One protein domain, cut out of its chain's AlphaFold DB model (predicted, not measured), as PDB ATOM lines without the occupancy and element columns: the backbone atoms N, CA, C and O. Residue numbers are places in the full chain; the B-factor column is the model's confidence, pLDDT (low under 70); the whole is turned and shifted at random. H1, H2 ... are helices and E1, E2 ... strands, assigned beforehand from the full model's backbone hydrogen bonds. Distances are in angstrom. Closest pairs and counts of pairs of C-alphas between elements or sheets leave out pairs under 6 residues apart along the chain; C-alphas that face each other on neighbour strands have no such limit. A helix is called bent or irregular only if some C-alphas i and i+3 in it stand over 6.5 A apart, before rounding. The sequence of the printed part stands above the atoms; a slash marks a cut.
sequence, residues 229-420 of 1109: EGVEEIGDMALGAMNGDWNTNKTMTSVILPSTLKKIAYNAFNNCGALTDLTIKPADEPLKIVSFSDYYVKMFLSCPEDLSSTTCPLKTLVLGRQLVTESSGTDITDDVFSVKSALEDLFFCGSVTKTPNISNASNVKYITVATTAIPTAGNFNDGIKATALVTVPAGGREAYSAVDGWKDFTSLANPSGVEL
ATOM      1  N   GLU A 229      -6.023   7.354 -50.746       91.25
ATOM      2  CA  GLU A 229      -7.146   6.490 -51.125       91.25
ATOM      3  C   GLU A 229      -6.668   5.041 -51.258       91.25
ATOM      4  O   GLU A 229      -5.579   4.767 -51.761       91.25
ATOM      5  N   GLY A 230      -7.490   4.115 -50.777       93.94
ATOM      6  CA  GLY A 230      -7.140   2.709 -50.625       93.94
ATOM      7  C   GLY A 230      -7.172   2.268 -49.166       93.94
ATOM      8  O   GLY A 230      -7.668   1.167 -48.919       93.94
ATOM      9  N   VAL A 231      -6.742   3.125 -48.226       97.38
ATOM     10  CA  VAL A 231      -6.644   2.811 -46.786       97.38
ATOM     11  C   VAL A 231      -8.025   2.597 -46.175       97.38
ATOM     12  O   VAL A 231      -8.957   3.353 -46.449       97.38
ATOM     13  N   GLU A 232      -8.149   1.569 -45.338       96.50
ATOM     14  CA  GLU A 232      -9.396   1.089 -44.739       96.50
ATOM     15  C   GLU A 232      -9.375   1.121 -43.202       96.50
ATOM     16  O   GLU A 232     -10.439   1.273 -42.603       96.50
ATOM     17  N   GLU A 233      -8.204   1.055 -42.556       95.94
ATOM     18  CA  GLU A 233      -8.079   1.037 -41.088       95.94
ATOM     19  C   GLU A 233      -6.870   1.848 -40.580       95.94
ATOM     20  O   GLU A 233      -5.784   1.782 -41.164       95.94
ATOM     21  N   ILE A 234      -7.067   2.610 -39.494       95.00
ATOM     22  CA  ILE A 234      -6.037   3.387 -38.776       95.00
ATOM     23  C   ILE A 234      -6.112   3.071 -37.268       95.00
ATOM     24  O   ILE A 234      -7.156   3.288 -36.649       95.00
ATOM     25  N   GLY A 235      -5.009   2.576 -36.700       90.88
ATOM     26  CA  GLY A 235      -4.885   2.047 -35.335       90.88
ATOM     27  C   GLY A 235      -4.705   3.076 -34.211       90.88
ATOM     28  O   GLY A 235      -4.709   4.296 -34.424       90.88
ATOM     29  N   ASP A 236      -4.559   2.564 -32.986       85.12
ATOM     30  CA  ASP A 236      -4.435   3.344 -31.753       85.12
ATOM     31  C   ASP A 236      -3.181   4.246 -31.812       85.12
ATOM     32  O   ASP A 236      -2.058   3.806 -32.057       85.12
ATOM     33  N   MET A 237      -3.367   5.551 -31.598       82.25
ATOM     34  CA  MET A 237      -2.321   6.590 -31.603       82.25
ATOM     35  C   MET A 237      -1.470   6.660 -32.880       82.25
ATOM     36  O   MET A 237      -0.391   7.261 -32.869       82.25
ATOM     37  N   ALA A 238      -1.956   6.085 -33.985       88.94
ATOM     38  CA  ALA A 238      -1.221   5.950 -35.237       88.94
ATOM     39  C   ALA A 238      -0.682   7.278 -35.792       88.94
ATOM     40  O   ALA A 238       0.385   7.274 -36.394       88.94
ATOM     41  N   LEU A 239      -1.383   8.399 -35.576       87.62
ATOM     42  CA  LEU A 239      -1.022   9.742 -36.060       87.62
ATOM     43  C   LEU A 239      -0.693  10.723 -34.906       87.62
ATOM     44  O   LEU A 239      -0.573  11.930 -35.124       87.62
ATOM     45  N   GLY A 240      -0.590  10.219 -33.671       73.94
ATOM     46  CA  GLY A 240      -0.472  11.010 -32.441       73.94
ATOM     47  C   GLY A 240       0.959  11.177 -31.914       73.94
ATOM     48  O   GLY A 240       1.945  11.057 -32.640       73.94
ATOM     49  N   ALA A 241       1.082  11.467 -30.615       68.06
ATOM     50  CA  ALA A 241       2.373  11.538 -29.924       68.06
ATOM     51  C   ALA A 241       2.312  11.081 -28.450       68.06
ATOM     52  O   ALA A 241       1.568  11.657 -27.649       68.06
ATOM     53  N   MET A 242       3.160  10.120 -28.061       55.06
ATOM     54  CA  MET A 242       3.569   9.883 -26.667       55.06
ATOM     55  C   MET A 242       4.964   9.227 -26.592       55.06
ATOM     56  O   MET A 242       5.107   8.081 -26.996       55.06
ATOM     57  N   ASN A 243       5.950   9.880 -25.961       46.75
ATOM     58  CA  ASN A 243       6.654   9.325 -24.786       46.75
ATOM     59  C   ASN A 243       7.775  10.239 -24.260       46.75
ATOM     60  O   ASN A 243       8.387  11.004 -25.006       46.75
ATOM     61  N   GLY A 244       8.102  10.077 -22.973       48.00
ATOM     62  CA  GLY A 244       9.297  10.635 -22.323       48.00
ATOM     63  C   GLY A 244       9.215  12.123 -21.969       48.00
ATOM     64  O   GLY A 244       9.332  12.470 -20.799       48.00
ATOM     65  N   ASP A 245       8.972  12.979 -22.961       47.44
ATOM     66  CA  ASP A 245       8.717  14.412 -22.789       47.44
ATOM     67  C   ASP A 245       7.243  14.700 -23.119       47.44
ATOM     68  O   ASP A 245       6.788  14.397 -24.224       47.44
ATOM     69  N   TRP A 246       6.489  15.319 -22.201       48.59
ATOM     70  CA  TRP A 246       5.049  15.611 -22.356       48.59
ATOM     71  C   TRP A 246       4.749  16.779 -23.315       48.59
ATOM     72  O   TRP A 246       4.053  17.737 -22.996       48.59
ATOM     73  N   ASN A 247       5.316  16.735 -24.517       50.50
ATOM     74  CA  ASN A 247       5.182  17.776 -25.523       50.50
ATOM     75  C   ASN A 247       4.692  17.185 -26.845       50.50
ATOM     76  O   ASN A 247       5.498  16.767 -27.666       50.50
ATOM     77  N   THR A 248       3.361  17.187 -26.984       56.00
ATOM     78  CA  THR A 248       2.536  17.424 -28.192       56.00
ATOM     79  C   THR A 248       3.209  17.262 -29.564       56.00
ATOM     80  O   THR A 248       4.283  17.800 -29.821       56.00
ATOM     81  N   ASN A 249       2.494  16.678 -30.531       64.31
ATOM     82  CA  ASN A 249       2.817  16.943 -31.935       64.31
ATOM     83  C   ASN A 249       2.615  18.456 -32.174       64.31
ATOM     84  O   ASN A 249       1.508  18.969 -31.987       64.31
ATOM     85  N   LYS A 250       3.715  19.175 -32.448       68.75
ATOM     86  CA  LYS A 250       3.790  20.649 -32.562       68.75
ATOM     87  C   LYS A 250       3.925  21.146 -34.000       68.75
ATOM     88  O   LYS A 250       4.031  22.351 -34.207       68.75
ATOM     89  N   THR A 251       3.969  20.238 -34.969       79.19
ATOM     90  CA  THR A 251       4.179  20.567 -36.384       79.19
ATOM     91  C   THR A 251       2.936  20.301 -37.217       79.19
ATOM     92  O   THR A 251       2.662  21.080 -38.121       79.19
ATOM     93  N   MET A 252       2.183  19.238 -36.914       85.38
ATOM     94  CA  MET A 252       1.105  18.771 -37.783       85.38
ATOM     95  C   MET A 252      -0.113  19.680 -37.667       85.38
ATOM     96  O   MET A 252      -0.848  19.590 -36.688       85.38
ATOM     97  N   THR A 253      -0.300  20.548 -38.661       85.69
ATOM     98  CA  THR A 253      -1.392  21.522 -38.746       85.69
ATOM     99  C   THR A 253      -2.591  21.003 -39.525       85.69
ATOM    100  O   THR A 253      -3.708  21.352 -39.161       85.69
ATOM    101  N   SER A 254      -2.399  20.145 -40.536       84.44
ATOM    102  CA  SER A 254      -3.510  19.592 -41.326       84.44
ATOM    103  C   SER A 254      -3.401  18.091 -41.599       84.44
ATOM    104  O   SER A 254      -2.334  17.590 -41.966       84.44
ATOM    105  N   VAL A 255      -4.520  17.371 -41.463       88.12
ATOM    106  CA  VAL A 255      -4.647  15.960 -41.869       88.12
ATOM    107  C   VAL A 255      -5.846  15.758 -42.789       88.12
ATOM    108  O   VAL A 255      -6.933  16.289 -42.549       88.12
ATOM    109  N   ILE A 256      -5.659  14.933 -43.821       87.19
ATOM    110  CA  ILE A 256      -6.706  14.513 -44.753       87.19
ATOM    111  C   ILE A 256      -6.851  12.985 -44.688       87.19
ATOM    112  O   ILE A 256      -5.899  12.251 -44.955       87.19
ATOM    113  N   LEU A 257      -8.051  12.507 -44.343       93.25
ATOM    114  CA  LEU A 257      -8.424  11.089 -44.313       93.25
ATOM    115  C   LEU A 257      -9.226  10.696 -45.572       93.25
ATOM    116  O   LEU A 257     -10.110  11.459 -45.981       93.25
ATOM    117  N   PRO A 258      -8.975   9.514 -46.166       93.94
ATOM    118  CA  PRO A 258      -9.522   9.131 -47.464       93.94
ATOM    119  C   PRO A 258     -11.002   8.738 -47.416       93.94
ATOM    120  O   PRO A 258     -11.578   8.445 -46.358       93.94
ATOM    121  N   SER A 259     -11.615   8.673 -48.599       88.06
ATOM    122  CA  SER A 259     -12.986   8.174 -48.774       88.06
ATOM    123  C   SER A 259     -13.098   6.693 -48.386       88.06
ATOM    124  O   SER A 259     -14.084   6.273 -47.781       88.06
ATOM    125  N   THR A 260     -12.044   5.913 -48.643       95.50
ATOM    126  CA  THR A 260     -12.000   4.460 -48.423       95.50
ATOM    127  C   THR A 260     -11.919   4.029 -46.958       95.50
ATOM    128  O   THR A 260     -12.156   2.855 -46.674       95.50
ATOM    129  N   LEU A 261     -11.595   4.939 -46.028       96.00
ATOM    130  CA  LEU A 261     -11.365   4.593 -44.621       96.00
ATOM    131  C   LEU A 261     -12.647   4.034 -43.984       96.00
ATOM    132  O   LEU A 261     -13.690   4.685 -44.031       96.00
ATOM    133  N   LYS A 262     -12.586   2.846 -43.381       93.44
ATOM    134  CA  LYS A 262     -13.732   2.148 -42.768       93.44
ATOM    135  C   LYS A 262     -13.699   2.249 -41.247       93.44
ATOM    136  O   LYS A 262     -14.755   2.410 -40.634       93.44
ATOM    137  N   LYS A 263     -12.501   2.180 -40.657       91.62
ATOM    138  CA  LYS A 263     -12.265   2.271 -39.212       91.62
ATOM    139  C   LYS A 263     -11.144   3.247 -38.860       91.62
ATOM    140  O   LYS A 263     -10.159   3.357 -39.586       91.62
ATOM    141  N   ILE A 264     -11.270   3.892 -37.705       91.31
ATOM    142  CA  ILE A 264     -10.203   4.662 -37.059       91.31
ATOM    143  C   ILE A 264     -10.293   4.520 -35.534       91.31
ATOM    144  O   ILE A 264     -11.391   4.470 -34.977       91.31
ATOM    145  N   ALA A 265      -9.152   4.453 -34.853       86.75
ATOM    146  CA  ALA A 265      -9.103   4.465 -33.395       86.75
ATOM    147  C   ALA A 265      -9.666   5.766 -32.804       86.75
ATOM    148  O   ALA A 265      -9.497   6.840 -33.383       86.75
ATOM    149  N   TYR A 266     -10.239   5.702 -31.595       78.75
ATOM    150  CA  TYR A 266     -10.533   6.911 -30.814       78.75
ATOM    151  C   TYR A 266      -9.277   7.775 -30.642       78.75
ATOM    152  O   TYR A 266      -9.269   8.942 -31.003       78.75
ATOM    153  N   ASN A 267      -8.186   7.201 -30.136       78.50
ATOM    154  CA  ASN A 267      -6.984   7.949 -29.765       78.50
ATOM    155  C   ASN A 267      -6.011   8.201 -30.949       78.50
ATOM    156  O   ASN A 267      -4.871   8.600 -30.716       78.50
ATOM    157  N   ALA A 268      -6.433   8.004 -32.209       85.44
ATOM    158  CA  ALA A 268      -5.574   8.116 -33.399       85.44
ATOM    159  C   ALA A 268      -4.834   9.465 -33.500       85.44
ATOM    160  O   ALA A 268      -3.662   9.495 -33.876       85.44
ATOM    161  N   PHE A 269      -5.498  10.560 -33.112       82.25
ATOM    162  CA  PHE A 269      -4.971  11.932 -33.103       82.25
ATOM    163  C   PHE A 269      -4.484  12.400 -31.719       82.25
ATOM    164  O   PHE A 269      -4.465  13.598 -31.426       82.25
ATOM    165  N   ASN A 270      -4.112  11.480 -30.828       77.06
ATOM    166  CA  ASN A 270      -3.810  11.838 -29.446       77.06
ATOM    167  C   ASN A 270      -2.606  12.799 -29.321       77.06
ATOM    168  O   ASN A 270      -1.534  12.532 -29.865       77.06
ATOM    169  N   ASN A 271      -2.769  13.882 -28.548       73.94
ATOM    170  CA  ASN A 271      -1.778  14.950 -28.332       73.94
ATOM    171  C   ASN A 271      -1.391  15.765 -29.592       73.94
ATOM    172  O   ASN A 271      -0.288  16.325 -29.649       73.94
ATOM    173  N   CYS A 272      -2.278  15.892 -30.584       76.19
ATOM    174  CA  CYS A 272      -2.057  16.708 -31.791       76.19
ATOM    175  C   CYS A 272      -2.186  18.227 -31.536       76.19
ATOM    176  O   CYS A 272      -3.039  18.909 -32.098       76.19
ATOM    177  N   GLY A 273      -1.319  18.766 -30.675       74.69
ATOM    178  CA  GLY A 273      -1.354  20.142 -30.158       74.69
ATOM    179  C   GLY A 273      -1.102  21.282 -31.159       74.69
ATOM    180  O   GLY A 273      -1.177  22.439 -30.753       74.69
ATOM    181  N   ALA A 274      -0.840  20.986 -32.435       79.88
ATOM    182  CA  ALA A 274      -0.766  21.966 -33.525       79.88
ATOM    183  C   ALA A 274      -1.849  21.794 -34.610       79.88
ATOM    184  O   ALA A 274      -1.911  22.625 -35.512       79.88
ATOM    185  N   LEU A 275      -2.695  20.760 -34.529       83.69
ATOM    186  CA  LEU A 275      -3.643  20.396 -35.585       83.69
ATOM    187  C   LEU A 275      -4.777  21.419 -35.667       83.69
ATOM    188  O   LEU A 275      -5.702  21.383 -34.859       83.69
ATOM    189  N   THR A 276      -4.690  22.335 -36.628       84.06
ATOM    190  CA  THR A 276      -5.694  23.366 -36.899       84.06
ATOM    191  C   THR A 276      -6.783  22.884 -37.849       84.06
ATOM    192  O   THR A 276      -7.906  23.368 -37.749       84.06
ATOM    193  N   ASP A 277      -6.501  21.907 -38.712       80.75
ATOM    194  CA  ASP A 277      -7.379  21.517 -39.816       80.75
ATOM    195  C   ASP A 277      -7.497  19.986 -39.937       80.75
ATOM    196  O   ASP A 277      -6.503  19.264 -40.002       80.75
ATOM    197  N   LEU A 278      -8.724  19.462 -39.993       84.94
ATOM    198  CA  LEU A 278      -8.977  18.032 -40.209       84.94
ATOM    199  C   LEU A 278     -10.036  17.846 -41.290       84.94
ATOM    200  O   LEU A 278     -11.160  18.331 -41.159       84.94
ATOM    201  N   THR A 279      -9.690  17.097 -42.335       84.69
ATOM    202  CA  THR A 279     -10.605  16.738 -43.422       84.69
ATOM    203  C   THR A 279     -10.870  15.243 -43.451       84.69
ATOM    204  O   THR A 279      -9.949  14.439 -43.558       84.69
ATOM    205  N   ILE A 280     -12.146  14.867 -43.425       87.19
ATOM    206  CA  ILE A 280     -12.615  13.498 -43.641       87.19
ATOM    207  C   ILE A 280     -13.357  13.486 -44.976       87.19
ATOM    208  O   ILE A 280     -14.449  14.053 -45.079       87.19
ATOM    209  N   LYS A 281     -12.763  12.883 -46.014       83.25
ATOM    210  CA  LYS A 281     -13.336  12.919 -47.367       83.25
ATOM    211  C   LYS A 281     -14.705  12.213 -47.446       83.25
ATOM    212  O   LYS A 281     -14.954  11.269 -46.685       83.25
ATOM    213  N   PRO A 282     -15.592  12.646 -48.367       79.25
ATOM    214  CA  PRO A 282     -16.901  12.028 -48.557       79.25
ATOM    215  C   PRO A 282     -16.852  10.556 -48.969       79.25
ATOM    216  O   PRO A 282     -16.045  10.170 -49.809       79.25
ATOM    217  N   ALA A 283     -17.770   9.768 -48.412       82.00
ATOM    218  CA  ALA A 283     -18.171   8.439 -48.878       82.00
ATOM    219  C   ALA A 283     -19.556   8.109 -48.296       82.00
ATOM    220  O   ALA A 283     -19.911   8.630 -47.238       82.00
ATOM    221  N   ASP A 284     -20.340   7.249 -48.945       83.25
ATOM    222  CA  ASP A 284     -21.700   6.928 -48.476       83.25
ATOM    223  C   ASP A 284     -21.711   6.125 -47.162       83.25
ATOM    224  O   ASP A 284     -22.617   6.278 -46.344       83.25
ATOM    225  N   GLU A 285     -20.676   5.313 -46.925       86.25
ATOM    226  CA  GLU A 285     -20.519   4.509 -45.709       86.25
ATOM    227  C   GLU A 285     -19.944   5.332 -44.533       86.25
ATOM    228  O   GLU A 285     -18.857   5.922 -44.664       86.25
ATOM    229  N   PRO A 286     -20.608   5.345 -43.357       86.38
ATOM    230  CA  PRO A 286     -20.110   6.016 -42.159       86.38
ATOM    231  C   PRO A 286     -18.727   5.520 -41.717       86.38
ATOM    232  O   PRO A 286     -18.472   4.315 -41.656       86.38
ATOM    233  N   LEU A 287     -17.853   6.450 -41.329       88.12
ATOM    234  CA  LEU A 287     -16.566   6.112 -40.722       88.12
ATOM    235  C   LEU A 287     -16.796   5.624 -39.285       88.12
ATOM    236  O   LEU A 287     -17.394   6.328 -38.466       88.12
ATOM    237  N   LYS A 288     -16.319   4.415 -38.975       88.25
ATOM    238  CA  LYS A 288     -16.442   3.823 -37.640       88.25
ATOM    239  C   LYS A 288     -15.282   4.268 -36.760       88.25
ATOM    240  O   LYS A 288     -14.127   4.010 -37.090       88.25
ATOM    241  N   ILE A 289     -15.595   4.890 -35.630       83.88
ATOM    242  CA  ILE A 289     -14.626   5.166 -34.570       83.88
ATOM    243  C   ILE A 289     -14.693   4.019 -33.565       83.88
ATOM    244  O   ILE A 289     -15.775   3.661 -33.085       83.88
ATOM    245  N   VAL A 290     -13.541   3.407 -33.294       80.00
ATOM    246  CA  VAL A 290     -13.439   2.137 -32.565       80.00
ATOM    247  C   VAL A 290     -12.396   2.200 -31.452       80.00
ATOM    248  O   VAL A 290     -11.481   3.021 -31.475       80.00
ATOM    249  N   SER A 291     -12.554   1.339 -30.448       70.19
ATOM    250  CA  SER A 291     -11.620   1.188 -29.326       70.19
ATOM    251  C   SER A 291     -10.870  -0.120 -29.545       70.19
ATOM    252  O   SER A 291     -11.454  -1.179 -29.320       70.19
ATOM    253  N   PHE A 292      -9.621  -0.073 -30.017       59.69
ATOM    254  CA  PHE A 292      -8.817  -1.292 -30.179       59.69
ATOM    255  C   PHE A 292      -8.311  -1.821 -28.828       59.69
ATOM    256  O   PHE A 292      -8.080  -3.021 -28.674       59.69
ATOM    257  N   SER A 293      -8.225  -0.946 -27.821       58.97
ATOM    258  CA  SER A 293      -7.849  -1.279 -26.448       58.97
ATOM    259  C   SER A 293      -8.869  -0.779 -25.403       58.97
ATOM    260  O   SER A 293      -9.694   0.103 -25.666       58.97
ATOM    261  N   ASP A 294      -8.806  -1.355 -24.194       55.69
ATOM    262  CA  ASP A 294      -9.505  -0.884 -22.980       55.69
ATOM    263  C   ASP A 294      -8.735   0.239 -22.245       55.69
ATOM    264  O   ASP A 294      -9.151   0.695 -21.178       55.69
ATOM    265  N   TYR A 295      -7.591   0.672 -22.783       51.09
ATOM    266  CA  TYR A 295      -6.673   1.614 -22.145       51.09
ATOM    267  C   TYR A 295      -6.773   3.018 -22.763       51.09
ATOM    268  O   TYR A 295      -6.884   3.185 -23.972       51.09
ATOM    269  N   TYR A 296      -6.648   4.039 -21.911       56.25
ATOM    270  CA  TYR A 296      -6.677   5.465 -22.268       56.25
ATOM    271  C   TYR A 296      -8.015   5.999 -22.829       56.25
ATOM    272  O   TYR A 296      -9.076   5.388 -22.716       56.25
ATOM    273  N   VAL A 297      -7.981   7.267 -23.246       56.81
ATOM    274  CA  VAL A 297      -9.135   8.167 -23.347       56.81
ATOM    275  C   VAL A 297      -9.893   7.961 -24.664       56.81
ATOM    276  O   VAL A 297      -9.306   8.045 -25.741       56.81
ATOM    277  N   LYS A 298     -11.215   7.754 -24.590       60.94
ATOM    278  CA  LYS A 298     -12.096   7.503 -25.750       60.94
ATOM    279  C   LYS A 298     -12.549   8.789 -26.459       60.94
ATOM    280  O   LYS A 298     -13.737   9.000 -26.664       60.94
ATOM    281  N   MET A 299     -11.603   9.657 -26.815       65.31
ATOM    282  CA  MET A 299     -11.866  10.957 -27.452       65.31
ATOM    283  C   MET A 299     -11.159  11.042 -28.801       65.31
ATOM    284  O   MET A 299      -9.952  10.828 -28.859       65.31
ATOM    285  N   PHE A 300     -11.910  11.374 -29.858       68.88
ATOM    286  CA  PHE A 300     -11.426  11.342 -31.248       68.88
ATOM    287  C   PHE A 300     -10.278  12.332 -31.515       68.88
ATOM    288  O   PHE A 300      -9.344  12.045 -32.262       68.88
ATOM    289  N   LEU A 301     -10.339  13.496 -30.864       71.12
ATOM    290  CA  LEU A 301      -9.295  14.516 -30.845       71.12
ATOM    291  C   LEU A 301      -9.010  14.892 -29.387       71.12
ATOM    292  O   LEU A 301      -9.883  15.440 -28.704       71.12
ATOM    293  N   SER A 302      -7.789  14.613 -28.917       65.31
ATOM    294  CA  SER A 302      -7.347  14.939 -27.556       65.31
ATOM    295  C   SER A 302      -6.245  15.997 -27.534       65.31
ATOM    296  O   SER A 302      -5.301  15.979 -28.331       65.31
ATOM    297  N   CYS A 303      -6.363  16.927 -26.586       60.53
ATOM    298  CA  CYS A 303      -5.322  17.907 -26.286       60.53
ATOM    299  C   CYS A 303      -4.391  17.425 -25.156       60.53
ATOM    300  O   CYS A 303      -4.821  16.639 -24.309       60.53
ATOM    301  N   PRO A 304      -3.132  17.901 -25.117       55.66
ATOM    302  CA  PRO A 304      -2.146  17.456 -24.144       55.66
ATOM    303  C   PRO A 304      -2.416  18.031 -22.746       55.66
ATOM    304  O   PRO A 304      -2.326  19.237 -22.529       55.66
ATOM    305  N   GLU A 305      -2.665  17.102 -21.822       51.56
ATOM    306  CA  GLU A 305      -2.673  17.227 -20.356       51.56
ATOM    307  C   GLU A 305      -3.736  18.150 -19.708       51.56
ATOM    308  O   GLU A 305      -4.322  19.042 -20.323       51.56
ATOM    309  N   ASP A 306      -4.059  17.815 -18.450       50.81
ATOM    310  CA  ASP A 306      -5.149  18.339 -17.607       50.81
ATOM    311  C   ASP A 306      -6.480  18.652 -18.329       50.81
ATOM    312  O   ASP A 306      -6.833  19.803 -18.619       50.81
ATOM    313  N   LEU A 307      -7.259  17.571 -18.507       54.31
ATOM    314  CA  LEU A 307      -8.584  17.408 -19.143       54.31
ATOM    315  C   LEU A 307      -9.736  18.252 -18.532       54.31
ATOM    316  O   LEU A 307     -10.828  17.755 -18.264       54.31
ATOM    317  N   SER A 308      -9.510  19.539 -18.276       54.06
ATOM    318  CA  SER A 308     -10.536  20.489 -17.820       54.06
ATOM    319  C   SER A 308     -10.274  21.956 -18.189       54.06
ATOM    320  O   SER A 308     -11.196  22.767 -18.087       54.06
ATOM    321  N   SER A 309      -9.055  22.324 -18.613       55.12
ATOM    322  CA  SER A 309      -8.677  23.738 -18.815       55.12
ATOM    323  C   SER A 309      -8.035  24.078 -20.165       55.12
ATOM    324  O   SER A 309      -8.109  25.234 -20.590       55.12
ATOM    325  N   THR A 310      -7.448  23.102 -20.859       61.34
ATOM    326  CA  THR A 310      -6.827  23.281 -22.180       61.34
ATOM    327  C   THR A 310      -7.875  23.448 -23.292       61.34
ATOM    328  O   THR A 310      -9.073  23.250 -23.087       61.34
ATOM    329  N   THR A 311      -7.447  23.892 -24.480       69.12
ATOM    330  CA  THR A 311      -8.314  24.107 -25.658       69.12
ATOM    331  C   THR A 311      -7.782  23.289 -26.834       69.12
ATOM    332  O   THR A 311      -6.573  23.274 -27.046       69.12
ATOM    333  N   CYS A 312      -8.648  22.606 -27.588       74.38
ATOM    334  CA  CYS A 312      -8.261  21.885 -28.807       74.38
ATOM    335  C   CYS A 312      -7.859  22.894 -29.901       74.38
ATOM    336  O   CYS A 312      -8.649  23.802 -30.147       74.38
ATOM    337  N   PRO A 313      -6.683  22.776 -30.553       77.62
ATOM    338  CA  PRO A 313      -6.204  23.744 -31.548       77.62
ATOM    339  C   PRO A 313      -6.992  23.736 -32.863       77.62
ATOM    340  O   PRO A 313      -6.827  24.667 -33.653       77.62
ATOM    341  N   LEU A 314      -7.834  22.721 -33.095       81.25
ATOM    342  CA  LEU A 314      -8.577  22.560 -34.340       81.25
ATOM    343  C   LEU A 314      -9.497  23.761 -34.570       81.25
ATOM    344  O   LEU A 314     -10.439  23.961 -33.811       81.25
ATOM    345  N   LYS A 315      -9.218  24.534 -35.620       82.19
ATOM    346  CA  LYS A 315      -9.993  25.678 -36.119       82.19
ATOM    347  C   LYS A 315     -11.005  25.258 -37.178       82.19
ATOM    348  O   LYS A 315     -12.107  25.800 -37.182       82.19
ATOM    349  N   THR A 316     -10.644  24.276 -38.002       79.31
ATOM    350  CA  THR A 316     -11.401  23.831 -39.175       79.31
ATOM    351  C   THR A 316     -11.679  22.333 -39.100       79.31
ATOM    352  O   THR A 316     -10.757  21.525 -38.969       79.31
ATOM    353  N   LEU A 317     -12.942  21.938 -39.252       79.88
ATOM    354  CA  LEU A 317     -13.330  20.531 -39.392       79.88
ATOM    355  C   LEU A 317     -14.190  20.337 -40.644       79.88
ATOM    356  O   LEU A 317     -15.254  20.943 -40.763       79.88
ATOM    357  N   VAL A 318     -13.757  19.458 -41.550       80.75
ATOM    358  CA  VAL A 318     -14.508  19.072 -42.753       80.75
ATOM    359  C   VAL A 318     -14.994  17.631 -42.616       80.75
ATOM    360  O   VAL A 318     -14.204  16.687 -42.600       80.75
ATOM    361  N   LEU A 319     -16.313  17.462 -42.536       79.56
ATOM    362  CA  LEU A 319     -17.001  16.180 -42.415       79.56
ATOM    363  C   LEU A 319     -17.717  15.853 -43.727       79.56
ATOM    364  O   LEU A 319     -18.811  16.350 -43.986       79.56
ATOM    365  N   GLY A 320     -17.116  15.001 -44.559       75.12
ATOM    366  CA  GLY A 320     -17.734  14.504 -45.793       75.12
ATOM    367  C   GLY A 320     -18.754  13.377 -45.604       75.12
ATOM    368  O   GLY A 320     -19.397  12.968 -46.574       75.12
ATOM    369  N   ARG A 321     -18.865  12.828 -44.388       79.62
ATOM    370  CA  ARG A 321     -19.701  11.667 -44.060       79.62
ATOM    371  C   ARG A 321     -19.940  11.519 -42.561       79.62
ATOM    372  O   ARG A 321     -19.281  12.169 -41.751       79.62
ATOM    373  N   GLN A 322     -20.897  10.666 -42.200       81.25
ATOM    374  CA  GLN A 322     -21.229  10.383 -40.801       81.25
ATOM    375  C   GLN A 322     -20.085   9.682 -40.059       81.25
ATOM    376  O   GLN A 322     -19.346   8.885 -40.641       81.25
ATOM    377  N   LEU A 323     -19.999   9.941 -38.752       81.44
ATOM    378  CA  LEU A 323     -19.080   9.285 -37.825       81.44
ATOM    379  C   LEU A 323     -19.896   8.509 -36.785       81.44
ATOM    380  O   LEU A 323     -20.766   9.088 -36.129       81.44
ATOM    381  N   VAL A 324     -19.631   7.211 -36.632       78.94
ATOM    382  CA  VAL A 324     -20.415   6.310 -35.767       78.94
ATOM    383  C   VAL A 324     -19.518   5.492 -34.845       78.94
ATOM    384  O   VAL A 324     -18.383   5.177 -35.195       78.94
ATOM    385  N   THR A 325     -20.027   5.116 -33.673       73.50
ATOM    386  CA  THR A 325     -19.313   4.247 -32.721       73.50
ATOM    387  C   THR A 325     -19.793   2.797 -32.838       73.50
ATOM    388  O   THR A 325     -20.960   2.547 -33.146       73.50
ATOM    389  N   GLU A 326     -18.916   1.818 -32.588       64.69
ATOM    390  CA  GLU A 326     -19.278   0.390 -32.707       64.69
ATOM    391  C   GLU A 326     -20.264  -0.116 -31.632       64.69
ATOM    392  O   GLU A 326     -20.865  -1.172 -31.821       64.69
ATOM    393  N   SER A 327     -20.461   0.605 -30.520       56.38
ATOM    394  CA  SER A 327     -21.133   0.074 -29.319       56.38
ATOM    395  C   SER A 327     -22.563   0.564 -29.053       56.38
ATOM    396  O   SER A 327     -23.252  -0.061 -28.244       56.38
ATOM    397  N   SER A 328     -23.039   1.639 -29.694       51.12
ATOM    398  CA  SER A 328     -24.364   2.226 -29.395       51.12
ATOM    399  C   SER A 328     -25.267   2.490 -30.604       51.12
ATOM    400  O   SER A 328     -26.476   2.635 -30.427       51.12
ATOM    401  N   GLY A 329     -24.717   2.607 -31.820       49.25
ATOM    402  CA  GLY A 329     -25.477   3.071 -32.991       49.25
ATOM    403  C   GLY A 329     -25.950   4.532 -32.897       49.25
ATOM    404  O   GLY A 329     -26.727   4.985 -33.739       49.25
ATOM    405  N   THR A 330     -25.489   5.274 -31.887       49.59
ATOM    406  CA  THR A 330     -25.636   6.727 -31.808       49.59
ATOM    407  C   THR A 330     -24.460   7.402 -32.501       49.59
ATOM    408  O   THR A 330     -23.334   6.893 -32.502       49.59
ATOM    409  N   ASP A 331     -24.721   8.585 -33.041       55.97
ATOM    410  CA  ASP A 331     -23.708   9.563 -33.429       55.97
ATOM    411  C   ASP A 331     -22.770   9.847 -32.232       55.97
ATOM    412  O   ASP A 331     -23.170   9.620 -31.083       55.97
ATOM    413  N   ILE A 332     -21.533  10.308 -32.477       58.72
ATOM    414  CA  ILE A 332     -20.529  10.526 -31.412       58.72
ATOM    415  C   ILE A 332     -21.141  11.360 -30.278       58.72
ATOM    416  O   ILE A 332     -21.512  12.519 -30.481       58.72
ATOM    417  N   THR A 333     -21.243  10.766 -29.090       54.31
ATOM    418  CA  THR A 333     -21.814  11.388 -27.894       54.31
ATOM    419  C   THR A 333     -20.754  12.231 -27.200       54.31
ATOM    420  O   THR A 333     -19.896  11.672 -26.530       54.31
ATOM    421  N   ASP A 334     -20.814  13.553 -27.387       50.88
ATOM    422  CA  ASP A 334     -20.001  14.607 -26.743       50.88
ATOM    423  C   ASP A 334     -18.476  14.591 -27.024       50.88
ATOM    424  O   ASP A 334     -17.861  15.651 -27.142       50.88
ATOM    425  N   ASP A 335     -17.875  13.421 -27.243       55.56
ATOM    426  CA  ASP A 335     -16.423  13.180 -27.251       55.56
ATOM    427  C   ASP A 335     -15.728  13.359 -28.625       55.56
ATOM    428  O   ASP A 335     -14.680  12.763 -28.899       55.56
ATOM    429  N   VAL A 336     -16.276  14.211 -29.507       61.72
ATOM    430  CA  VAL A 336     -15.562  14.654 -30.731       61.72
ATOM    431  C   VAL A 336     -14.313  15.455 -30.351       61.72
ATOM    432  O   VAL A 336     -13.260  15.302 -30.965       61.72
ATOM    433  N   PHE A 337     -14.437  16.293 -29.317       63.88
ATOM    434  CA  PHE A 337     -13.387  17.160 -28.791       63.88
ATOM    435  C   PHE A 337     -13.239  16.931 -27.289       63.88
ATOM    436  O   PHE A 337     -14.208  17.083 -26.548       63.88
ATOM    437  N   SER A 338     -12.022  16.629 -26.827       55.53
ATOM    438  CA  SER A 338     -11.763  16.297 -25.415       55.53
ATOM    439  C   SER A 338     -12.014  17.427 -24.410       55.53
ATOM    440  O   SER A 338     -12.079  17.193 -23.206       55.53
ATOM    441  N   VAL A 339     -12.041  18.666 -24.894       64.75
ATOM    442  CA  VAL A 339     -12.066  19.916 -24.124       64.75
ATOM    443  C   VAL A 339     -12.759  21.001 -24.962       64.75
ATOM    444  O   VAL A 339     -13.248  20.727 -26.059       64.75
ATOM    445  N   LYS A 340     -12.776  22.255 -24.486       69.50
ATOM    446  CA  LYS A 340     -13.211  23.406 -25.298       69.50
ATOM    447  C   LYS A 340     -12.477  23.414 -26.638       69.50
ATOM    448  O   LYS A 340     -11.253  23.303 -26.658       69.50
ATOM    449  N   SER A 341     -13.192  23.572 -27.744       71.44
ATOM    450  CA  SER A 341     -12.557  23.609 -29.066       71.44
ATOM    451  C   SER A 341     -12.262  25.036 -29.526       71.44
ATOM    452  O   SER A 341     -13.069  25.939 -29.296       71.44
ATOM    453  N   ALA A 342     -11.124  25.244 -30.193       79.44
ATOM    454  CA  ALA A 342     -10.833  26.471 -30.935       79.44
ATOM    455  C   ALA A 342     -11.610  26.557 -32.261       79.44
ATOM    456  O   ALA A 342     -11.473  27.563 -32.944       79.44
ATOM    457  N   LEU A 343     -12.416  25.538 -32.594       79.44
ATOM    458  CA  LEU A 343     -13.155  25.402 -33.849       79.44
ATOM    459  C   LEU A 343     -13.939  26.678 -34.162       79.44
ATOM    460  O   LEU A 343     -14.856  27.042 -33.424       79.44
ATOM    461  N   GLU A 344     -13.561  27.334 -35.254       80.12
ATOM    462  CA  GLU A 344     -14.191  28.543 -35.789       80.12
ATOM    463  C   GLU A 344     -15.083  28.180 -36.987       80.12
ATOM    464  O   GLU A 344     -16.159  28.762 -37.149       80.12
ATOM    465  N   ASP A 345     -14.675  27.163 -37.757       71.88
ATOM    466  CA  ASP A 345     -15.226  26.794 -39.058       71.88
ATOM    467  C   ASP A 345     -15.577  25.297 -39.132       71.88
ATOM    468  O   ASP A 345     -14.746  24.416 -38.888       71.88
ATOM    469  N   LEU A 346     -16.824  24.990 -39.497       73.94
ATOM    470  CA  LEU A 346     -17.337  23.621 -39.602       73.94
ATOM    471  C   LEU A 346     -18.006  23.391 -40.962       73.94
ATOM    472  O   LEU A 346     -18.990  24.048 -41.303       73.94
ATOM    473  N   PHE A 347     -17.495  22.426 -41.726       69.06
ATOM    474  CA  PHE A 347     -17.972  22.094 -43.067       69.06
ATOM    475  C   PHE A 347     -18.634  20.714 -43.095       69.06
ATOM    476  O   PHE A 347     -18.029  19.712 -42.712       69.06
ATOM    477  N   PHE A 348     -19.865  20.653 -43.603       72.69
ATOM    478  CA  PHE A 348     -20.632  19.426 -43.809       72.69
ATOM    479  C   PHE A 348     -20.810  19.158 -45.307       72.69
ATOM    480  O   PHE A 348     -21.533  19.876 -46.001       72.69
ATOM    481  N   CYS A 349     -20.177  18.101 -45.805       65.31
ATOM    482  CA  CYS A 349     -20.171  17.706 -47.213       65.31
ATOM    483  C   CYS A 349     -20.743  16.286 -47.375       65.31
ATOM    484  O   CYS A 349     -20.880  15.554 -46.401       65.31
ATOM    485  N   GLY A 350     -21.060  15.870 -48.605       65.56
ATOM    486  CA  GLY A 350     -21.379  14.467 -48.909       65.56
ATOM    487  C   GLY A 350     -22.586  13.881 -48.160       65.56
ATOM    488  O   GLY A 350     -23.693  14.411 -48.236       65.56
ATOM    489  N   SER A 351     -22.384  12.751 -47.482       65.69
ATOM    490  CA  SER A 351     -23.432  11.821 -47.019       65.69
ATOM    491  C   SER A 351     -23.954  12.076 -45.593       65.69
ATOM    492  O   SER A 351     -24.593  11.213 -44.991       65.69
ATOM    493  N   VAL A 352     -23.680  13.246 -45.004       69.56
ATOM    494  CA  VAL A 352     -23.982  13.550 -43.591       69.56
ATOM    495  C   VAL A 352     -25.497  13.684 -43.331       69.56
ATOM    496  O   VAL A 352     -26.046  14.781 -43.290       69.56
ATOM    497  N   THR A 353     -26.191  12.561 -43.099       69.56
ATOM    498  CA  THR A 353     -27.639  12.546 -42.772       69.56
ATOM    499  C   THR A 353     -27.965  12.885 -41.307       69.56
ATOM    500  O   THR A 353     -29.136  13.060 -40.951       69.56
ATOM    501  N   LYS A 354     -26.938  13.011 -40.461       71.00
ATOM    502  CA  LYS A 354     -26.967  13.537 -39.088       71.00
ATOM    503  C   LYS A 354     -25.602  14.125 -38.738       71.00
ATOM    504  O   LYS A 354     -24.587  13.583 -39.173       71.00
ATOM    505  N   THR A 355     -25.567  15.166 -37.911       65.38
ATOM    506  CA  THR A 355     -24.305  15.706 -37.381       65.38
ATOM    507  C   THR A 355     -23.835  14.916 -36.150       65.38
ATOM    508  O   THR A 355     -24.677  14.517 -35.342       65.38
ATOM    509  N   PRO A 356     -22.517  14.749 -35.924       65.69
ATOM    510  CA  PRO A 356     -22.019  14.381 -34.598       65.69
ATOM    511  C   PRO A 356     -22.359  15.482 -33.574       65.69
ATOM    512  O   PRO A 356     -22.705  16.605 -33.952       65.69
ATOM    513  N   ASN A 357     -22.282  15.169 -32.277       71.69
ATOM    514  CA  ASN A 357     -22.572  16.133 -31.214       71.69
ATOM    515  C   ASN A 357     -21.435  17.163 -31.082       71.69
ATOM    516  O   ASN A 357     -20.302  16.804 -30.762       71.69
ATOM    517  N   ILE A 358     -21.745  18.443 -31.298       75.25
ATOM    518  CA  ILE A 358     -20.802  19.561 -31.166       75.25
ATOM    519  C   ILE A 358     -21.124  20.347 -29.880       75.25
ATOM    520  O   ILE A 358     -21.542  21.507 -29.902       75.25
ATOM    521  N   SER A 359     -20.953  19.702 -28.724       67.94
ATOM    522  CA  SER A 359     -21.287  20.285 -27.416       67.94
ATOM    523  C   SER A 359     -20.203  21.204 -26.837       67.94
ATOM    524  O   SER A 359     -20.537  22.135 -26.106       67.94
ATOM    525  N   ASN A 360     -18.929  21.042 -27.218       69.38
ATOM    526  CA  ASN A 360     -17.784  21.761 -26.625       69.38
ATOM    527  C   ASN A 360     -17.148  22.875 -27.497       69.38
ATOM    528  O   ASN A 360     -16.116  23.439 -27.125       69.38
ATOM    529  N   ALA A 361     -17.739  23.240 -28.642       73.56
ATOM    530  CA  ALA A 361     -17.141  24.182 -29.604       73.56
ATOM    531  C   ALA A 361     -17.830  25.565 -29.647       73.56
ATOM    532  O   ALA A 361     -18.302  26.009 -30.688       73.56
ATOM    533  N   SER A 362     -17.888  26.285 -28.523       76.62
ATOM    534  CA  SER A 362     -18.556  27.603 -28.438       76.62
ATOM    535  C   SER A 362     -17.899  28.742 -29.243       76.62
ATOM    536  O   SER A 362     -18.339  29.881 -29.128       76.62
ATOM    537  N   ASN A 363     -16.830  28.464 -29.996       77.62
ATOM    538  CA  ASN A 363     -16.122  29.432 -30.839       77.62
ATOM    539  C   ASN A 363     -16.554  29.382 -32.317       77.62
ATOM    540  O   ASN A 363     -16.097  30.225 -33.088       77.62
ATOM    541  N   VAL A 364     -17.426  28.439 -32.705       78.25
ATOM    542  CA  VAL A 364     -17.870  28.277 -34.098       78.25
ATOM    543  C   VAL A 364     -18.598  29.536 -34.561       78.25
ATOM    544  O   VAL A 364     -19.607  29.945 -33.983       78.25
ATOM    545  N   LYS A 365     -18.068  30.144 -35.622       68.50
ATOM    546  CA  LYS A 365     -18.593  31.337 -36.293       68.50
ATOM    547  C   LYS A 365     -19.339  30.970 -37.564       68.50
ATOM    548  O   LYS A 365     -20.347  31.604 -37.863       68.50
ATOM    549  N   TYR A 366     -18.856  29.958 -38.283       67.75
ATOM    550  CA  TYR A 366     -19.367  29.586 -39.595       67.75
ATOM    551  C   TYR A 366     -19.642  28.084 -39.665       67.75
ATOM    552  O   TYR A 366     -18.781  27.253 -39.372       67.75
ATOM    553  N   ILE A 367     -20.863  27.740 -40.076       75.38
ATOM    554  CA  ILE A 367     -21.260  26.371 -40.405       75.38
ATOM    555  C   ILE A 367     -21.664  26.360 -41.876       75.38
ATOM    556  O   ILE A 367     -22.680  26.944 -42.249       75.38
ATOM    557  N   THR A 368     -20.878  25.688 -42.710       67.94
ATOM    558  CA  THR A 368     -21.124  25.586 -44.152       67.94
ATOM    559  C   THR A 368     -21.616  24.188 -44.487       67.94
ATOM    560  O   THR A 368     -20.923  23.203 -44.245       67.94
ATOM    561  N   VAL A 369     -22.801  24.088 -45.082       70.31
ATOM    562  CA  VAL A 369     -23.369  22.825 -45.553       70.31
ATOM    563  C   VAL A 369     -23.359  22.807 -47.077       70.31
ATOM    564  O   VAL A 369     -24.047  23.593 -47.724       70.31
ATOM    565  N   ALA A 370     -22.572  21.899 -47.650       59.09
ATOM    566  CA  ALA A 370     -22.444  21.693 -49.091       59.09
ATOM    567  C   ALA A 370     -23.334  20.549 -49.617       59.09
ATOM    568  O   ALA A 370     -23.471  20.389 -50.829       59.09
ATOM    569  N   THR A 371     -23.945  19.747 -48.735       61.78
ATOM    570  CA  THR A 371     -24.833  18.644 -49.137       61.78
ATOM    571  C   THR A 371     -26.294  19.070 -49.289       61.78
ATOM    572  O   THR A 371     -26.874  19.737 -48.430       61.78
ATOM    573  N   THR A 372     -26.915  18.651 -50.393       62.34
ATOM    574  CA  THR A 372     -28.352  18.820 -50.654       62.34
ATOM    575  C   THR A 372     -29.217  17.789 -49.922       62.34
ATOM    576  O   THR A 372     -30.437  17.950 -49.874       62.34
ATOM    577  N   ALA A 373     -28.614  16.755 -49.325       68.00
ATOM    578  CA  ALA A 373     -29.314  15.806 -48.471       68.00
ATOM    579  C   ALA A 373     -29.664  16.475 -47.133       68.00
ATOM    580  O   ALA A 373     -28.787  16.776 -46.331       68.00
ATOM    581  N   ILE A 374     -30.956  16.714 -46.899       67.88
ATOM    582  CA  ILE A 374     -31.463  17.341 -45.672       67.88
ATOM    583  C   ILE A 374     -31.215  16.386 -44.486       67.88
ATOM    584  O   ILE A 374     -31.747  15.270 -44.507       67.88
ATOM    585  N   PRO A 375     -30.446  16.778 -43.449       68.31
ATOM    586  CA  PRO A 375     -30.214  15.937 -42.281       68.31
ATOM    587  C   PRO A 375     -31.505  15.657 -41.509       68.31
ATOM    588  O   PRO A 375     -32.435  16.459 -41.499       68.31
ATOM    589  N   THR A 376     -31.544  14.529 -40.808       71.50
ATOM    590  CA  THR A 376     -32.692  14.131 -39.974       71.50
ATOM    591  C   THR A 376     -32.693  14.790 -38.593       71.50
ATOM    592  O   THR A 376     -33.753  14.929 -37.988       71.50
ATOM    593  N   ALA A 377     -31.522  15.217 -38.110       71.56
ATOM    594  CA  ALA A 377     -31.334  16.018 -36.902       71.56
ATOM    595  C   ALA A 377     -29.972  16.741 -36.939       71.56
ATOM    596  O   ALA A 377     -29.054  16.331 -37.658       71.56
ATOM    597  N   GLY A 378     -29.832  17.792 -36.131       70.44
ATOM    598  CA  GLY A 378     -28.553  18.380 -35.725       70.44
ATOM    599  C   GLY A 378     -28.387  18.332 -34.203       70.44
ATOM    600  O   GLY A 378     -29.380  18.289 -33.477       70.44
ATOM    601  N   ASN A 379     -27.151  18.349 -33.704       76.00
ATOM    602  CA  ASN A 379     -26.878  18.407 -32.264       76.00
ATOM    603  C   ASN A 379     -25.728  19.381 -31.952       76.00
ATOM    604  O   ASN A 379     -24.549  19.049 -32.078       76.00
ATOM    605  N   PHE A 380     -26.106  20.599 -31.565       79.25
ATOM    606  CA  PHE A 380     -25.224  21.733 -31.286       79.25
ATOM    607  C   PHE A 380     -25.581  22.337 -29.923       79.25
ATOM    608  O   PHE A 380     -26.759  22.364 -29.555       79.25
ATOM    609  N   ASN A 381     -24.598  22.878 -29.196       79.94
ATOM    610  CA  ASN A 381     -24.888  23.631 -27.971       79.94
ATOM    611  C   ASN A 381     -25.586  24.978 -28.258       79.94
ATOM    612  O   ASN A 381     -25.491  25.537 -29.355       79.94
ATOM    613  N   ASP A 382     -26.258  25.531 -27.246       79.38
ATOM    614  CA  ASP A 382     -27.030  26.773 -27.390       79.38
ATOM    615  C   ASP A 382     -26.169  28.027 -27.624       79.38
ATOM    616  O   ASP A 382     -26.671  29.025 -28.136       79.38
ATOM    617  N   GLY A 383     -24.865  27.976 -27.323       76.06
ATOM    618  CA  GLY A 383     -23.921  29.030 -27.699       76.06
ATOM    619  C   GLY A 383     -23.756  29.111 -29.216       76.06
ATOM    620  O   GLY A 383     -23.985  30.165 -29.800       76.06
ATOM    621  N   ILE A 384     -23.462  27.976 -29.858       78.44
ATOM    622  CA  ILE A 384     -23.312  27.857 -31.317       78.44
ATOM    623  C   ILE A 384     -24.606  28.285 -32.025       78.44
ATOM    624  O   ILE A 384     -24.555  29.108 -32.938       78.44
ATOM    625  N   LYS A 385     -25.771  27.801 -31.565       77.12
ATOM    626  CA  LYS A 385     -27.090  28.178 -32.119       77.12
ATOM    627  C   LYS A 385     -27.360  29.687 -32.083       77.12
ATOM    628  O   LYS A 385     -28.048  30.217 -32.957       77.12
ATOM    629  N   ALA A 386     -26.850  30.373 -31.059       69.12
ATOM    630  CA  ALA A 386     -27.061  31.800 -30.860       69.12
ATOM    631  C   ALA A 386     -26.103  32.688 -31.675       69.12
ATOM    632  O   ALA A 386     -26.468  33.834 -31.947       69.12
ATOM    633  N   THR A 387     -24.911  32.196 -32.047       65.12
ATOM    634  CA  THR A 387     -23.832  33.032 -32.616       65.12
ATOM    635  C   THR A 387     -23.298  32.621 -33.987       65.12
ATOM    636  O   THR A 387     -22.712  33.475 -34.650       65.12
ATOM    637  N   ALA A 388     -23.442  31.364 -34.415       66.94
ATOM    638  CA  ALA A 388     -22.868  30.909 -35.681       66.94
ATOM    639  C   ALA A 388     -23.772  31.237 -36.879       66.94
ATOM    640  O   ALA A 388     -24.973  30.957 -36.860       66.94
ATOM    641  N   LEU A 389     -23.168  31.763 -37.946       62.16
ATOM    642  CA  LEU A 389     -23.799  31.913 -39.251       62.16
ATOM    643  C   LEU A 389     -23.835  30.550 -39.951       62.16
ATOM    644  O   LEU A 389     -22.791  29.948 -40.209       62.16
ATOM    645  N   VAL A 390     -25.037  30.080 -40.285       71.94
ATOM    646  CA  VAL A 390     -25.231  28.813 -40.997       71.94
ATOM    647  C   VAL A 390     -25.551  29.080 -42.463       71.94
ATOM    648  O   VAL A 390     -26.597  29.647 -42.780       71.94
ATOM    649  N   THR A 391     -24.682  28.620 -43.358       61.12
ATOM    650  CA  THR A 391     -24.864  28.669 -44.815       61.12
ATOM    651  C   THR A 391     -25.251  27.280 -45.317       61.12
ATOM    652  O   THR A 391     -24.519  26.318 -45.098       61.12
ATOM    653  N   VAL A 392     -26.389  27.163 -46.005       64.44
ATOM    654  CA  VAL A 392     -26.889  25.900 -46.594       64.44
ATOM    655  C   VAL A 392     -27.014  26.009 -48.118       64.44
ATOM    656  O   VAL A 392     -26.994  27.127 -48.630       64.44
ATOM    657  N   PRO A 393     -27.176  24.913 -48.888       60.47
ATOM    658  CA  PRO A 393     -27.294  25.014 -50.342       60.47
ATOM    659  C   PRO A 393     -28.544  25.785 -50.779       60.47
ATOM    660  O   PRO A 393     -29.532  25.871 -50.047       60.47
ATOM    661  N   ALA A 394     -28.521  26.313 -52.004       55.62
ATOM    662  CA  ALA A 394     -29.610  27.114 -52.554       55.62
ATOM    663  C   ALA A 394     -30.963  26.371 -52.517       55.62
ATOM    664  O   ALA A 394     -31.121  25.301 -53.100       55.62
ATOM    665  N   GLY A 395     -31.944  26.959 -51.828       62.72
ATOM    666  CA  GLY A 395     -33.278  26.385 -51.614       62.72
ATOM    667  C   GLY A 395     -33.396  25.531 -50.346       62.72
ATOM    668  O   GLY A 395     -34.505  25.273 -49.890       62.72
ATOM    669  N   GLY A 396     -32.279  25.158 -49.714       66.19
ATOM    670  CA  GLY A 396     -32.272  24.350 -48.494       66.19
ATOM    671  C   GLY A 396     -32.844  25.068 -47.266       66.19
ATOM    672  O   GLY A 396     -33.347  24.405 -46.362       66.19
ATOM    673  N   ARG A 397     -32.809  26.409 -47.221       69.12
ATOM    674  CA  ARG A 397     -33.125  27.205 -46.018       69.12
ATOM    675  C   ARG A 397     -34.429  26.809 -45.320       69.12
ATOM    676  O   ARG A 397     -34.427  26.674 -44.102       69.12
ATOM    677  N   GLU A 398     -35.521  26.613 -46.059       73.44
ATOM    678  CA  GLU A 398     -36.807  26.229 -45.457       73.44
ATOM    679  C   GLU A 398     -36.739  24.830 -44.830       73.44
ATOM    680  O   GLU A 398     -37.136  24.654 -43.679       73.44
ATOM    681  N   ALA A 399     -36.148  23.863 -45.536       76.50
ATOM    682  CA  ALA A 399     -35.984  22.498 -45.047       76.50
ATOM    683  C   ALA A 399     -35.092  22.429 -43.798       76.50
ATOM    684  O   ALA A 399     -35.515  21.880 -42.784       76.50
ATOM    685  N   TYR A 400     -33.905  23.044 -43.821       76.19
ATOM    686  CA  TYR A 400     -33.019  23.085 -42.651       76.19
ATOM    687  C   TYR A 400     -33.667  23.838 -41.471       76.19
ATOM    688  O   TYR A 400     -33.523  23.409 -40.329       76.19
ATOM    689  N   SER A 401     -34.474  24.881 -41.720       75.62
ATOM    690  CA  SER A 401     -35.231  25.575 -40.660       75.62
ATOM    691  C   SER A 401     -36.374  24.759 -40.038       75.62
ATOM    692  O   SER A 401     -36.935  25.177 -39.027       75.62
ATOM    693  N   ALA A 402     -36.732  23.608 -40.618       81.44
ATOM    694  CA  ALA A 402     -37.772  22.716 -40.105       81.44
ATOM    695  C   ALA A 402     -37.218  21.503 -39.329       81.44
ATOM    696  O   ALA A 402     -37.985  20.822 -38.649       81.44
ATOM    697  N   VAL A 403     -35.911  21.227 -39.415       81.50
ATOM    698  CA  VAL A 403     -35.267  20.058 -38.790       81.50
ATOM    699  C   VAL A 403     -34.865  20.354 -37.341       81.50
ATOM    700  O   VAL A 403     -34.320  21.416 -37.029       81.50
ATOM    701  N   ASP A 404     -35.088  19.392 -36.443       79.75
ATOM    702  CA  ASP A 404     -34.682  19.491 -35.039       79.75
ATOM    703  C   ASP A 404     -33.165  19.718 -34.893       79.75
ATOM    704  O   ASP A 404     -32.347  19.080 -35.557       79.75
ATOM    705  N   GLY A 405     -32.789  20.673 -34.037       77.19
ATOM    706  CA  GLY A 405     -31.404  21.112 -33.830       77.19
ATOM    707  C   GLY A 405     -30.872  22.121 -34.856       77.19
ATOM    708  O   GLY A 405     -29.971  22.883 -34.517       77.19
ATOM    709  N   TRP A 406     -31.455  22.197 -36.059       79.88
ATOM    710  CA  TRP A 406     -31.135  23.216 -37.075       79.88
ATOM    711  C   TRP A 406     -32.122  24.397 -37.061       79.88
ATOM    712  O   TRP A 406     -31.728  25.543 -37.265       79.88
ATOM    713  N   LYS A 407     -33.393  24.140 -36.733       76.88
ATOM    714  CA  LYS A 407     -34.456  25.151 -36.569       76.88
ATOM    715  C   LYS A 407     -34.190  26.201 -35.479       76.88
ATOM    716  O   LYS A 407     -34.831  27.248 -35.472       76.88
ATOM    717  N   ASP A 408     -33.286  25.904 -34.545       78.75
ATOM    718  CA  ASP A 408     -32.998  26.748 -33.381       78.75
ATOM    719  C   ASP A 408     -31.996  27.884 -33.697       78.75
ATOM    720  O   ASP A 408     -31.795  28.771 -32.867       78.75
ATOM    721  N   PHE A 409     -31.345  27.865 -34.870       74.50
ATOM    722  CA  PHE A 409     -30.346  28.870 -35.247       74.50
ATOM    723  C   PHE A 409     -30.979  30.222 -35.588       74.50
ATOM    724  O   PHE A 409     -31.863  30.330 -36.439       74.50
ATOM    725  N   THR A 410     -30.449  31.288 -34.988       62.91
ATOM    726  CA  THR A 410     -30.909  32.667 -35.229       62.91
ATOM    727  C   THR A 410     -30.555  33.185 -36.628       62.91
ATOM    728  O   THR A 410     -31.251  34.051 -37.157       62.91
ATOM    729  N   SER A 411     -29.488  32.654 -37.240       58.91
ATOM    730  CA  SER A 411     -28.924  33.126 -38.511       58.91
ATOM    731  C   SER A 411     -28.672  31.989 -39.514       58.91
ATOM    732  O   SER A 411     -27.542  31.629 -39.834       58.91
ATOM    733  N   LEU A 412     -29.765  31.444 -40.060       63.56
ATOM    734  CA  LEU A 412     -29.741  30.522 -41.201       63.56
ATOM    735  C   LEU A 412     -29.877  31.289 -42.530       63.56
ATOM    736  O   LEU A 412     -30.924  31.895 -42.806       63.56
ATOM    737  N   ALA A 413     -28.837  31.243 -43.362       49.75
ATOM    738  CA  ALA A 413     -28.713  31.958 -44.629       49.75
ATOM    739  C   ALA A 413     -28.831  31.029 -45.852       49.75
ATOM    740  O   ALA A 413     -28.333  29.904 -45.868       49.75
ATOM    741  N   ASN A 414     -29.474  31.537 -46.907       45.69
ATOM    742  CA  ASN A 414     -29.468  30.943 -48.245       45.69
ATOM    743  C   ASN A 414     -28.480  31.757 -49.108       45.69
ATOM    744  O   ASN A 414     -28.606  32.982 -49.103       45.69
ATOM    745  N   PRO A 415     -27.563  31.148 -49.880       42.53
ATOM    746  CA  PRO A 415     -26.517  31.858 -50.634       42.53
ATOM    747  C   PRO A 415     -27.037  32.721 -51.799       42.53
ATOM    748  O   PRO A 415     -26.264  33.374 -52.490       42.53
ATOM    749  N   SER A 416     -28.352  32.785 -52.013       41.31
ATOM    750  CA  SER A 416     -29.015  33.641 -53.004       41.31
ATOM    751  C   SER A 416     -29.042  35.129 -52.597       41.31
ATOM    752  O   SER A 416     -30.115  35.737 -52.590       41.31
ATOM    753  N   GLY A 417     -27.909  35.706 -52.187       33.16
ATOM    754  CA  GLY A 417     -27.867  37.100 -51.719       33.16
ATOM    755  C   GLY A 417     -26.544  37.634 -51.158       33.16
ATOM    756  O   GLY A 417     -26.467  38.835 -50.918       33.16
ATOM    757  N   VAL A 418     -25.519  36.797 -50.958       27.39
ATOM    758  CA  VAL A 418     -24.136  37.230 -50.679       27.39
ATOM    759  C   VAL A 418     -23.195  36.281 -51.413       27.39
ATOM    760  O   VAL A 418     -23.349  35.065 -51.310       27.39
ATOM    761  N   GLU A 419     -22.239  36.831 -52.154       25.14
ATOM    762  CA  GLU A 419     -21.261  36.051 -52.907       25.14
ATOM    763  C   GLU A 419     -20.070  35.653 -52.026       25.14
ATOM    764  O   GLU A 419     -19.396  36.498 -51.443       25.14
ATOM    765  N   LEU A 420     -19.760  34.357 -52.014       24.55
ATOM    766  CA  LEU A 420     -18.385  33.911 -52.225       24.55
ATOM    767  C   LEU A 420     -18.383  33.203 -53.577       24.55
ATOM    768  O   LEU A 420     -18.722  32.023 -53.674       24.55
TER     769      LEU A 420
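What this domain is: This is residues 229 to 420 of the 1109 residues of an uncharacterized protein of Prevotella sp. CAG:873 (UniProt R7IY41). With little regular structure, the chain winds in stacked turns, a solenoid: E1, E3, E5, E7, E8, E9, in that order, make one parallel wall, and E2, E4, E6 a smaller parallel sheet. Of 192 printed residues, 47 are in nine named strands and three named helices, a mixed class: E1 E2 H1 E3 E4 E5 E6 E7 E8 H2 E9 H3. It is compact, radius of gyration of the C-alphas 16.5 A, spanning 54 by 34 by 31 A.

Where its parts are: The large sheet holds E1, residues 254 to 257, 10.3 A from C-alpha 254 at (-3.510, 19.592, -41.326); E3, 277 to 280; E5, 316 to 319; E7, 345 to 348; E8, 366 to 369; E9, 389 to 391. The small sheet holds E2, 263 to 265; E4, 287 to 290; E6, 323 to 325. Helices are H1, residues 266 to 269, irregular, its end C-alphas 7.8 A apart; H2, residues 382 to 387; and H3, residues 397 to 400, which ends with C-alpha 400 at (-33.019, 23.085, -42.651).

How they stand to each other: Within hydrogen-bond range are N 257 and O 279 of E1 and E3, 2.8 A, and N 264 and O 288 of E2 and E4, 2.9 A. H1 only grazes the small sheet with residues 266 to 268. E8, H2, E9 form a strand-helix-strand unit, parallel neighbours with a helix between, its crossover right-handed. H2, with every O i to N i+4 pair within range, is apart from H3; H1 and H3 are too short for such pairs.

The domain as a whole: The farthest C-alphas, Gly 244 and Gly 417, are 54.3 A apart. The printed part has no cut; E4 to E5, E6 to E7, E7 to E8 and E8 to H2 are long links. Mean pLDDT of the printed part is 71.1, with 85 residues under 70, among them 410 to 420.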